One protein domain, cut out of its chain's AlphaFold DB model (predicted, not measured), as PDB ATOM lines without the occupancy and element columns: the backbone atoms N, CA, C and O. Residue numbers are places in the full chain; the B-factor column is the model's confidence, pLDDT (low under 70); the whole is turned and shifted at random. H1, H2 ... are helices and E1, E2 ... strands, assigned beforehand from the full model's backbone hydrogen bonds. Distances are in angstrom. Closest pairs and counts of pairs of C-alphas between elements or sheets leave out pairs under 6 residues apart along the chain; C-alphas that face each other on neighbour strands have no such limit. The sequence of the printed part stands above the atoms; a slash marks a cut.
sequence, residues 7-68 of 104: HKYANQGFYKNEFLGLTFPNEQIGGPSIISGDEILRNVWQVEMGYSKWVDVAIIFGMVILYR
ATOM      1  N   HIS A   7      93.644 151.338  99.582       80.25
ATOM      2  CA  HIS A   7      93.166 150.180 100.338       80.25
ATOM      3  C   HIS A   7      93.439 148.835  99.658       80.25
ATOM      4  O   HIS A   7      93.704 147.862 100.355       80.25
ATOM      5  N   LYS A   8      93.429 148.764  98.318       83.31
ATOM      6  CA  LYS A   8      93.764 147.531  97.591       83.31
ATOM      7  C   LYS A   8      95.203 147.119  97.902       83.31
ATOM      8  O   LYS A   8      95.427 146.014  98.381       83.31
ATOM      9  N   TYR A   9      96.155 148.016  97.656       80.19
ATOM     10  CA  TYR A   9      97.579 147.730  97.837       80.19
ATOM     11  C   TYR A   9      97.948 147.577  99.316       80.19
ATOM     12  O   TYR A   9      98.744 146.711  99.660       80.19
ATOM     13  N   ALA A  10      97.314 148.346 100.206       80.81
ATOM     14  CA  ALA A  10      97.507 148.212 101.649       80.81
ATOM     15  C   ALA A  10      97.062 146.835 102.157       80.81
ATOM     16  O   ALA A  10      97.829 146.164 102.843       80.81
ATOM     17  N   ASN A  11      95.869 146.380 101.765       83.44
ATOM     18  CA  ASN A  11      95.367 145.067 102.166       83.44
ATOM     19  C   ASN A  11      96.184 143.933 101.531       83.44
ATOM     20  O   ASN A  11      96.516 142.972 102.216       83.44
ATOM     21  N   GLN A  12      96.574 144.055 100.256       83.75
ATOM     22  CA  GLN A  12      97.436 143.063  99.601       83.75
ATOM     23  C   GLN A  12      98.804 142.946 100.288       83.75
ATOM     24  O   GLN A  12      99.245 141.832 100.570       83.75
ATOM     25  N   GLY A  13      99.444 144.072 100.619       84.44
ATOM     26  CA  GLY A  13     100.703 144.087 101.365       84.44
ATOM     27  C   GLY A  13     100.562 143.499 102.771       84.44
ATOM     28  O   GLY A  13     101.407 142.708 103.184       84.44
ATOM     29  N   PHE A  14      99.475 143.824 103.480       86.31
ATOM     30  CA  PHE A  14      99.187 143.288 104.813       86.31
ATOM     31  C   PHE A  14      98.988 141.769 104.788       86.31
ATOM     32  O   PHE A  14      99.657 141.051 105.526       86.31
ATOM     33  N   TYR A  15      98.153 141.250 103.883       86.62
ATOM     34  CA  TYR A  15      97.944 139.806 103.765       86.62
ATOM     35  C   TYR A  15      99.235 139.081 103.368       86.62
ATOM     36  O   TYR A  15      99.596 138.078 103.979       86.62
ATOM     37  N   LYS A  16     100.000 139.605 102.405       86.19
ATOM     38  CA  LYS A  16     101.309 139.026 102.068       86.19
ATOM     39  C   LYS A  16     102.313 139.108 103.222       86.19
ATOM     40  O   LYS A  16     103.253 138.326 103.246       86.19
ATOM     41  N   ASN A  17     102.177 140.048 104.153       89.12
ATOM     42  CA  ASN A  17     103.048 140.102 105.321       89.12
ATOM     43  C   ASN A  17     102.697 139.019 106.347       89.12
ATOM     44  O   ASN A  17     103.601 138.369 106.858       89.12
ATOM     45  N   GLU A  18     101.404 138.828 106.609       87.88
ATOM     46  CA  GLU A  18     100.920 137.932 107.665       87.88
ATOM     47  C   GLU A  18     100.890 136.456 107.264       87.88
ATOM     48  O   GLU A  18     101.022 135.594 108.124       87.88
ATOM     49  N   PHE A  19     100.708 136.137 105.980       87.19
ATOM     50  CA  PHE A  19     100.495 134.747 105.555       87.19
ATOM     51  C   PHE A  19     101.692 134.131 104.820       87.19
ATOM     52  O   PHE A  19     101.882 132.917 104.871       87.19
ATOM     53  N   LEU A  20     102.512 134.924 104.130       86.25
ATOM     54  CA  LEU A  20     103.546 134.392 103.237       86.25
ATOM     55  C   LEU A  20     104.617 133.603 104.012       86.25
ATOM     56  O   LEU A  20     105.236 134.132 104.935       86.25
ATOM     57  N   GLY A  21     104.864 132.351 103.611       85.69
ATOM     58  CA  GLY A  21     105.855 131.477 104.250       85.69
ATOM     59  C   GLY A  21     105.428 130.856 105.586       85.69
ATOM     60  O   GLY A  21     106.233 130.162 106.206       85.69
ATOM     61  N   LEU A  22     104.185 131.073 106.026       89.31
ATOM     62  CA  LEU A  22     103.612 130.421 107.205       89.31
ATOM     63  C   LEU A  22     102.672 129.279 106.808       89.31
ATOM     64  O   LEU A  22     102.176 129.207 105.684       89.31
ATOM     65  N   THR A  23     102.410 128.382 107.752       90.75
ATOM     66  CA  THR A  23     101.466 127.271 107.597       90.75
ATOM     67  C   THR A  23     100.468 127.278 108.738       90.75
ATOM     68  O   THR A  23     100.851 127.498 109.887       90.75
ATOM     69  N   PHE A  24      99.208 126.990 108.432       86.69
ATOM     70  CA  PHE A  24      98.105 127.050 109.382       86.69
ATOM     71  C   PHE A  24      97.358 125.714 109.442       86.69
ATOM     72  O   PHE A  24      97.352 124.976 108.450       86.69
ATOM     73  N   PRO A  25      96.719 125.385 110.579       85.75
ATOM     74  CA  PRO A  25      95.819 124.242 110.662       85.75
ATOM     75  C   PRO A  25      94.669 124.428 109.675       85.75
ATOM     76  O   PRO A  25      94.071 125.502 109.606       85.75
ATOM     77  N   ASN A  26      94.374 123.393 108.898       81.62
ATOM     78  CA  ASN A  26      93.283 123.418 107.939       81.62
ATOM     79  C   ASN A  26      92.043 122.756 108.544       81.62
ATOM     80  O   ASN A  26      92.072 121.573 108.880       81.62
ATOM     81  N   GLU A  27      90.944 123.501 108.642       79.12
ATOM     82  CA  GLU A  27      89.663 122.976 109.136       79.12
ATOM     83  C   GLU A  27      88.761 122.439 108.010       79.12
ATOM     84  O   GLU A  27      87.613 122.052 108.236       79.12
ATOM     85  N   GLN A  28      89.258 122.411 106.772       75.19
ATOM     86  CA  GLN A  28      88.471 122.019 105.613       75.19
ATOM     87  C   GLN A  28      88.345 120.494 105.510       75.19
ATOM     88  O   GLN A  28      89.324 119.761 105.347       75.19
ATOM     89  N   ILE A  29      87.102 120.013 105.598       69.88
ATOM     90  CA  ILE A  29      86.771 118.585 105.617       69.88
ATOM     91  C   ILE A  29      87.205 117.930 104.296       69.88
ATOM     92  O   ILE A  29      86.746 118.317 103.223       69.88
ATOM     93  N   GLY A  30      88.074 116.918 104.384       74.12
ATOM     94  CA  GLY A  30      88.569 116.152 103.232       74.12
ATOM     95  C   GLY A  30      89.834 116.710 102.563       74.12
ATOM     96  O   GLY A  30      90.279 116.139 101.569       74.12
ATOM     97  N   GLY A  31      90.419 117.790 103.092       72.06
ATOM     98  CA  GLY A  31      91.701 118.345 102.645       72.06
ATOM     99  C   GLY A  31      92.898 117.938 103.524       72.06
ATOM    100  O   GLY A  31      92.725 117.266 104.543       72.06
ATOM    101  N   PRO A  32      94.128 118.341 103.152       77.94
ATOM    102  CA  PRO A  32      95.304 118.178 104.007       77.94
ATOM    103  C   PRO A  32      95.111 118.932 105.329       77.94
ATOM    104  O   PRO A  32      94.556 120.024 105.323       77.94
ATOM    105  N   SER A  33      95.595 118.379 106.446       81.25
ATOM    106  CA  SER A  33      95.429 118.944 107.802       81.25
ATOM    107  C   SER A  33      96.147 120.278 108.029       81.25
ATOM    108  O   SER A  33      95.903 120.956 109.025       81.25
ATOM    109  N   ILE A  34      97.039 120.654 107.114       83.69
ATOM    110  CA  ILE A  34      97.820 121.885 107.138       83.69
ATOM    111  C   ILE A  34      97.662 122.556 105.775       83.69
ATOM    112  O   ILE A  34      97.784 121.898 104.742       83.69
ATOM    113  N   ILE A  35      97.411 123.861 105.782       88.19
ATOM    114  CA  ILE A  35      97.336 124.704 104.589       88.19
ATOM    115  C   ILE A  35      98.444 125.760 104.639       88.19
ATOM    116  O   ILE A  35      98.748 126.323 105.695       88.19
ATOM    117  N   SER A  36      99.084 126.019 103.500       89.88
ATOM    118  CA  SER A  36     100.101 127.071 103.409       89.88
ATOM    119  C   SER A  36      99.450 128.448 103.294       89.88
ATOM    120  O   SER A  36      98.399 128.611 102.673       89.88
ATOM    121  N   GLY A  37     100.080 129.469 103.866       87.25
ATOM    122  CA  GLY A  37      99.593 130.836 103.746       87.25
ATOM    123  C   GLY A  37      99.613 131.348 102.304       87.25
ATOM    124  O   GLY A  37      98.729 132.113 101.932       87.25
ATOM    125  N   ASP A  38     100.519 130.860 101.452       86.94
ATOM    126  CA  ASP A  38     100.504 131.108 100.003       86.94
ATOM    127  C   ASP A  38      99.221 130.591  99.331       86.94
ATOM    128  O   ASP A  38      98.634 131.255  98.471       86.94
ATOM    129  N   GLU A  39      98.740 129.424  99.756       84.94
ATOM    130  CA  GLU A  39      97.503 128.828  99.257       84.94
ATOM    131  C   GLU A  39      96.264 129.573  99.773       84.94
ATOM    132  O   GLU A  39      95.338 129.823  99.000       84.94
ATOM    133  N   ILE A  40      96.284 130.034 101.029       85.50
ATOM    134  CA  ILE A  40      95.257 130.932 101.586       85.50
ATOM    135  C   ILE A  40      95.216 132.251 100.795       85.50
ATOM    136  O   ILE A  40      94.147 132.699 100.377       85.50
ATOM    137  N   LEU A  41      96.375 132.866 100.541       87.12
ATOM    138  CA  LEU A  41      96.484 134.117  99.786       87.12
ATOM    139  C   LEU A  41      95.897 133.989  98.382       87.12
ATOM    140  O   LEU A  41      95.165 134.876  97.942       87.12
ATOM    141  N   ARG A  42      96.177 132.880  97.693       85.50
ATOM    142  CA  ARG A  42      95.710 132.662  96.322       85.50
ATOM    143  C   ARG A  42      94.243 132.246  96.246       85.50
ATOM    144  O   ARG A  42      93.509 132.768  95.410       85.50
ATOM    145  N   ASN A  43      93.823 131.298  97.079       82.50
ATOM    146  CA  ASN A  43      92.538 130.619  96.915       82.50
ATOM    147  C   ASN A  43      91.417 131.252  97.754       82.50
ATOM    148  O   ASN A  43      90.267 131.217  97.325       82.50
ATOM    149  N   VAL A  44      91.734 131.851  98.910       82.12
ATOM    150  CA  VAL A  44      90.743 132.511  99.785       82.12
ATOM    151  C   VAL A  44      90.679 134.005  99.490       82.12
ATOM    152  O   VAL A  44      89.614 134.540  99.194       82.12
ATOM    153  N   TRP A  45      91.829 134.681  99.530       79.06
ATOM    154  CA  TRP A  45      91.891 136.141  99.396       79.06
ATOM    155  C   TRP A  45      92.055 136.626  97.952       79.06
ATOM    156  O   TRP A  45      91.983 137.830  97.706       79.06
ATOM    157  N   GLN A  46      92.281 135.707  97.006       78.56
ATOM    158  CA  GLN A  46      92.531 136.002  95.589       78.56
ATOM    159  C   GLN A  46      93.581 137.104  95.376       78.56
ATOM    160  O   GLN A  46      93.463 137.965  94.501       78.56
ATOM    161  N   VAL A  47      94.619 137.090  96.211       79.56
ATOM    162  CA  VAL A  47      95.724 138.038  96.138       79.56
ATOM    163  C   VAL A  47      96.617 137.678  94.958       79.56
ATOM    164  O   VAL A  47      96.896 136.514  94.672       79.56
ATOM    165  N   GLU A  48      97.091 138.707  94.262       76.88
ATOM    166  CA  GLU A  48      97.972 138.537  93.120       76.88
ATOM    167  C   GLU A  48      99.391 138.194  93.596       76.88
ATOM    168  O   GLU A  48     100.094 139.017  94.193       76.88
ATOM    169  N   MET A  49      99.801 136.953  93.334       79.38
ATOM    170  CA  MET A  49     101.109 136.409  93.722       79.38
ATOM    171  C   MET A  49     102.223 136.746  92.716       79.38
ATOM    172  O   MET A  49     103.369 136.357  92.912       79.38
ATOM    173  N   GLY A  50     101.908 137.482  91.642       76.38
ATOM    174  CA  GLY A  50     102.851 137.833  90.572       76.38
ATOM    175  C   GLY A  50     103.933 138.846  90.966       76.38
ATOM    176  O   GLY A  50     104.834 139.114  90.176       76.38
ATOM    177  N   TYR A  51     103.865 139.421  92.170       78.00
ATOM    178  CA  TYR A  51     104.822 140.415  92.655       78.00
ATOM    179  C   TYR A  51     104.999 140.373  94.180       78.00
ATOM    180  O   TYR A  51     104.099 139.995  94.936       78.00
ATOM    181  N   SER A  52     106.187 140.789  94.629       77.88
ATOM    182  CA  SER A  52     106.619 140.750  96.032       77.88
ATOM    183  C   SER A  52     105.858 141.736  96.928       77.88
ATOM    184  O   SER A  52     105.422 142.790  96.470       77.88
ATOM    185  N   LYS A  53     105.792 141.442  98.237       77.12
ATOM    186  CA  LYS A  53     105.211 142.318  99.274       77.12
ATOM    187  C   LYS A  53     105.800 143.735  99.296       77.12
ATOM    188  O   LYS A  53     105.113 144.693  99.632       77.12
ATOM    189  N   TRP A  54     107.061 143.886  98.893       85.31
ATOM    190  CA  TRP A  54     107.740 145.185  98.833       85.31
ATOM    191  C   TRP A  54     107.217 146.095  97.721       85.31
ATOM    192  O   TRP A  54     107.317 147.314  97.833       85.31
ATOM    193  N   VAL A  55     106.637 145.518  96.668       84.12
ATOM    194  CA  VAL A  55     106.060 146.280  95.554       84.12
ATOM    195  C   VAL A  55     104.813 147.027  96.020       84.12
ATOM    196  O   VAL A  55     104.673 148.215  95.741       84.12
ATOM    197  N   ASP A  56     103.961 146.370  96.810       81.88
ATOM    198  CA  ASP A  56     102.770 146.987  97.402       81.88
ATOM    199  C   ASP A  56     103.153 148.163  98.326       81.88
ATOM    200  O   ASP A  56     102.576 149.250  98.238       81.88
ATOM    201  N   VAL A  57     104.204 147.996  99.140       83.62
ATOM    202  CA  VAL A  57     104.750 149.066  99.998       83.62
ATOM    203  C   VAL A  57     105.298 150.231  99.170       83.62
ATOM    204  O   VAL A  57     105.009 151.391  99.473       83.62
ATOM    205  N   ALA A  58     106.056 149.946  98.107       88.44
ATOM    206  CA  ALA A  58     106.610 150.971  97.225       88.44
ATOM    207  C   ALA A  58     105.508 151.783  96.521       88.44
ATOM    208  O   ALA A  58     105.616 153.006  96.427       88.44
ATOM    209  N   ILE A  59     104.424 151.131  96.086       86.94
ATOM    210  CA  ILE A  59     103.263 151.802  95.486       86.94
ATOM    211  C   ILE A  59     102.605 152.745  96.493       86.94
ATOM    212  O   ILE A  59     102.374 153.912  96.176       86.94
ATOM    213  N   ILE A  60     102.337 152.272  97.713       86.75
ATOM    214  CA  ILE A  60     101.726 153.091  98.768       86.75
ATOM    215  C   ILE A  60     102.602 154.304  99.093       86.75
ATOM    216  O   ILE A  60     102.107 155.430  99.171       86.75
ATOM    217  N   PHE A  61     103.908 154.093  99.238       90.06
ATOM    218  CA  PHE A  61     104.857 155.171  99.486       90.06
ATOM    219  C   PHE A  61     104.876 156.188  98.332       90.06
ATOM    220  O   PHE A  61     104.818 157.399  98.565       90.06
ATOM    221  N   GLY A  62     104.851 155.705  97.086       92.81
ATOM    222  CA  GLY A  62     104.732 156.536  95.889       92.81
ATOM    223  C   GLY A  62     103.452 157.374  95.869       92.81
ATOM    224  O   GLY A  62     103.510 158.570  95.583       92.81
ATOM    225  N   MET A  63     102.308 156.793  96.250       91.06
ATOM    226  CA  MET A  63     101.043 157.526  96.374       91.06
ATOM    227  C   MET A  63     101.145 158.660  97.398       91.06
ATOM    228  O   MET A  63     100.741 159.782  97.105       91.06
ATOM    229  N   VAL A  64     101.719 158.403  98.579       92.50
ATOM    230  CA  VAL A  64     101.891 159.431  99.622       92.50
ATOM    231  C   VAL A  64     102.725 160.601  99.102       92.50
ATOM    232  O   VAL A  64     102.321 161.755  99.251       92.50
ATOM    233  N   ILE A  65     103.859 160.317  98.460       95.06
ATOM    234  CA  ILE A  65     104.726 161.347  97.878       95.06
ATOM    235  C   ILE A  65     103.977 162.150  96.808       95.06
ATOM    236  O   ILE A  65     103.991 163.383  96.839       95.06
ATOM    237  N   LEU A  66     103.278 161.470  95.896       94.88
ATOM    238  CA  LEU A  66     102.504 162.110  94.836       94.88
ATOM    239  C   LEU A  66     101.430 163.046  95.409       94.88
ATOM    240  O   LEU A  66     101.361 164.209  95.012       94.88
ATOM    241  N   TYR A  67     100.646 162.586  96.389       92.00
ATOM    242  CA  TYR A  67      99.627 163.413  97.039       92.00
ATOM    243  C   TYR A  67     100.230 164.631  97.746       92.00
ATOM    244  O   TYR A  67      99.649 165.716  97.697       92.00
ATOM    245  N   ARG A  68     101.415 164.497  98.360       93.75
ATOM    246  CA  ARG A  68     102.128 165.634  98.966       93.75
ATOM    247  C   ARG A  68     102.552 166.660  97.919       93.75
ATOM    248  O   ARG A  68     102.338 167.853  98.132       93.75
TER     249      ARG A  68
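What this domain is: This is residues 7 to 68 of the 104 residues of an uncharacterized protein of Capsicum annuum (UniProt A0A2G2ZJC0). The model is a long, thin rod with helix H1 in its middle; a small hairpin of two short strands, E1 and E2, makes one end, with the short helix H2 between that hairpin and H1. At the other end the longest helix, H3, packs with its first part on H1, and its residues 61 to 68 stick out. The printed part has 62 residues, with three named helices and two named strands in the order H1, E1, E2, H2, H3; the sheet E1 - E2 is antiparallel, and the class is mostly helix. The whole is loose, with a radius of gyration of the C-alphas of 14.3 A and spans of 51 by 17 by 16 A.

How they stand to each other: H1, residues 7 to 19, touches H3, residues 53 to 68, which takes part with residues 53 to 60 alone. Their closest C-alphas, those of Tyr 9 and Asp 56, are 5.3 A apart, and they run opposite ways at a shallow tilt of 30 degrees. E1, residues 23 to 25, and E2, residues 34 to 36, form a hairpin, antiparallel at 146 degrees, with N 24 and O 35 within hydrogen-bond range at 2.9 A. H2, residues 37 to 43, touches H1, which takes part with residues 15 to 19 alone; the closest C-alphas, those of Phe 19 and Gly 37, are 4.4 A apart. H1 and H2 run opposite ways at a steep tilt of 46 degrees. H3 is apart from E1, E2 and H2. In H1, H2 and H3 every O i to N i+4 pair is within hydrogen-bond range.

Where its parts are: H1 begins at C-alpha 7 (93.166, 150.180, 100.338) and is 17.9 A long. E1 is 7.1 A long, E2 6.8 A and H2 9.8 A. H3 is 23.5 A long and ends at C-alpha 68 (102.128, 165.634, 98.966).

The domain as a whole: The two C-alphas farthest apart, those of Gly 30 and Arg 68, are 51.5 A apart. The printed part has no cut and no long link. Its mean pLDDT is 84.2, and residue 29 is under 70.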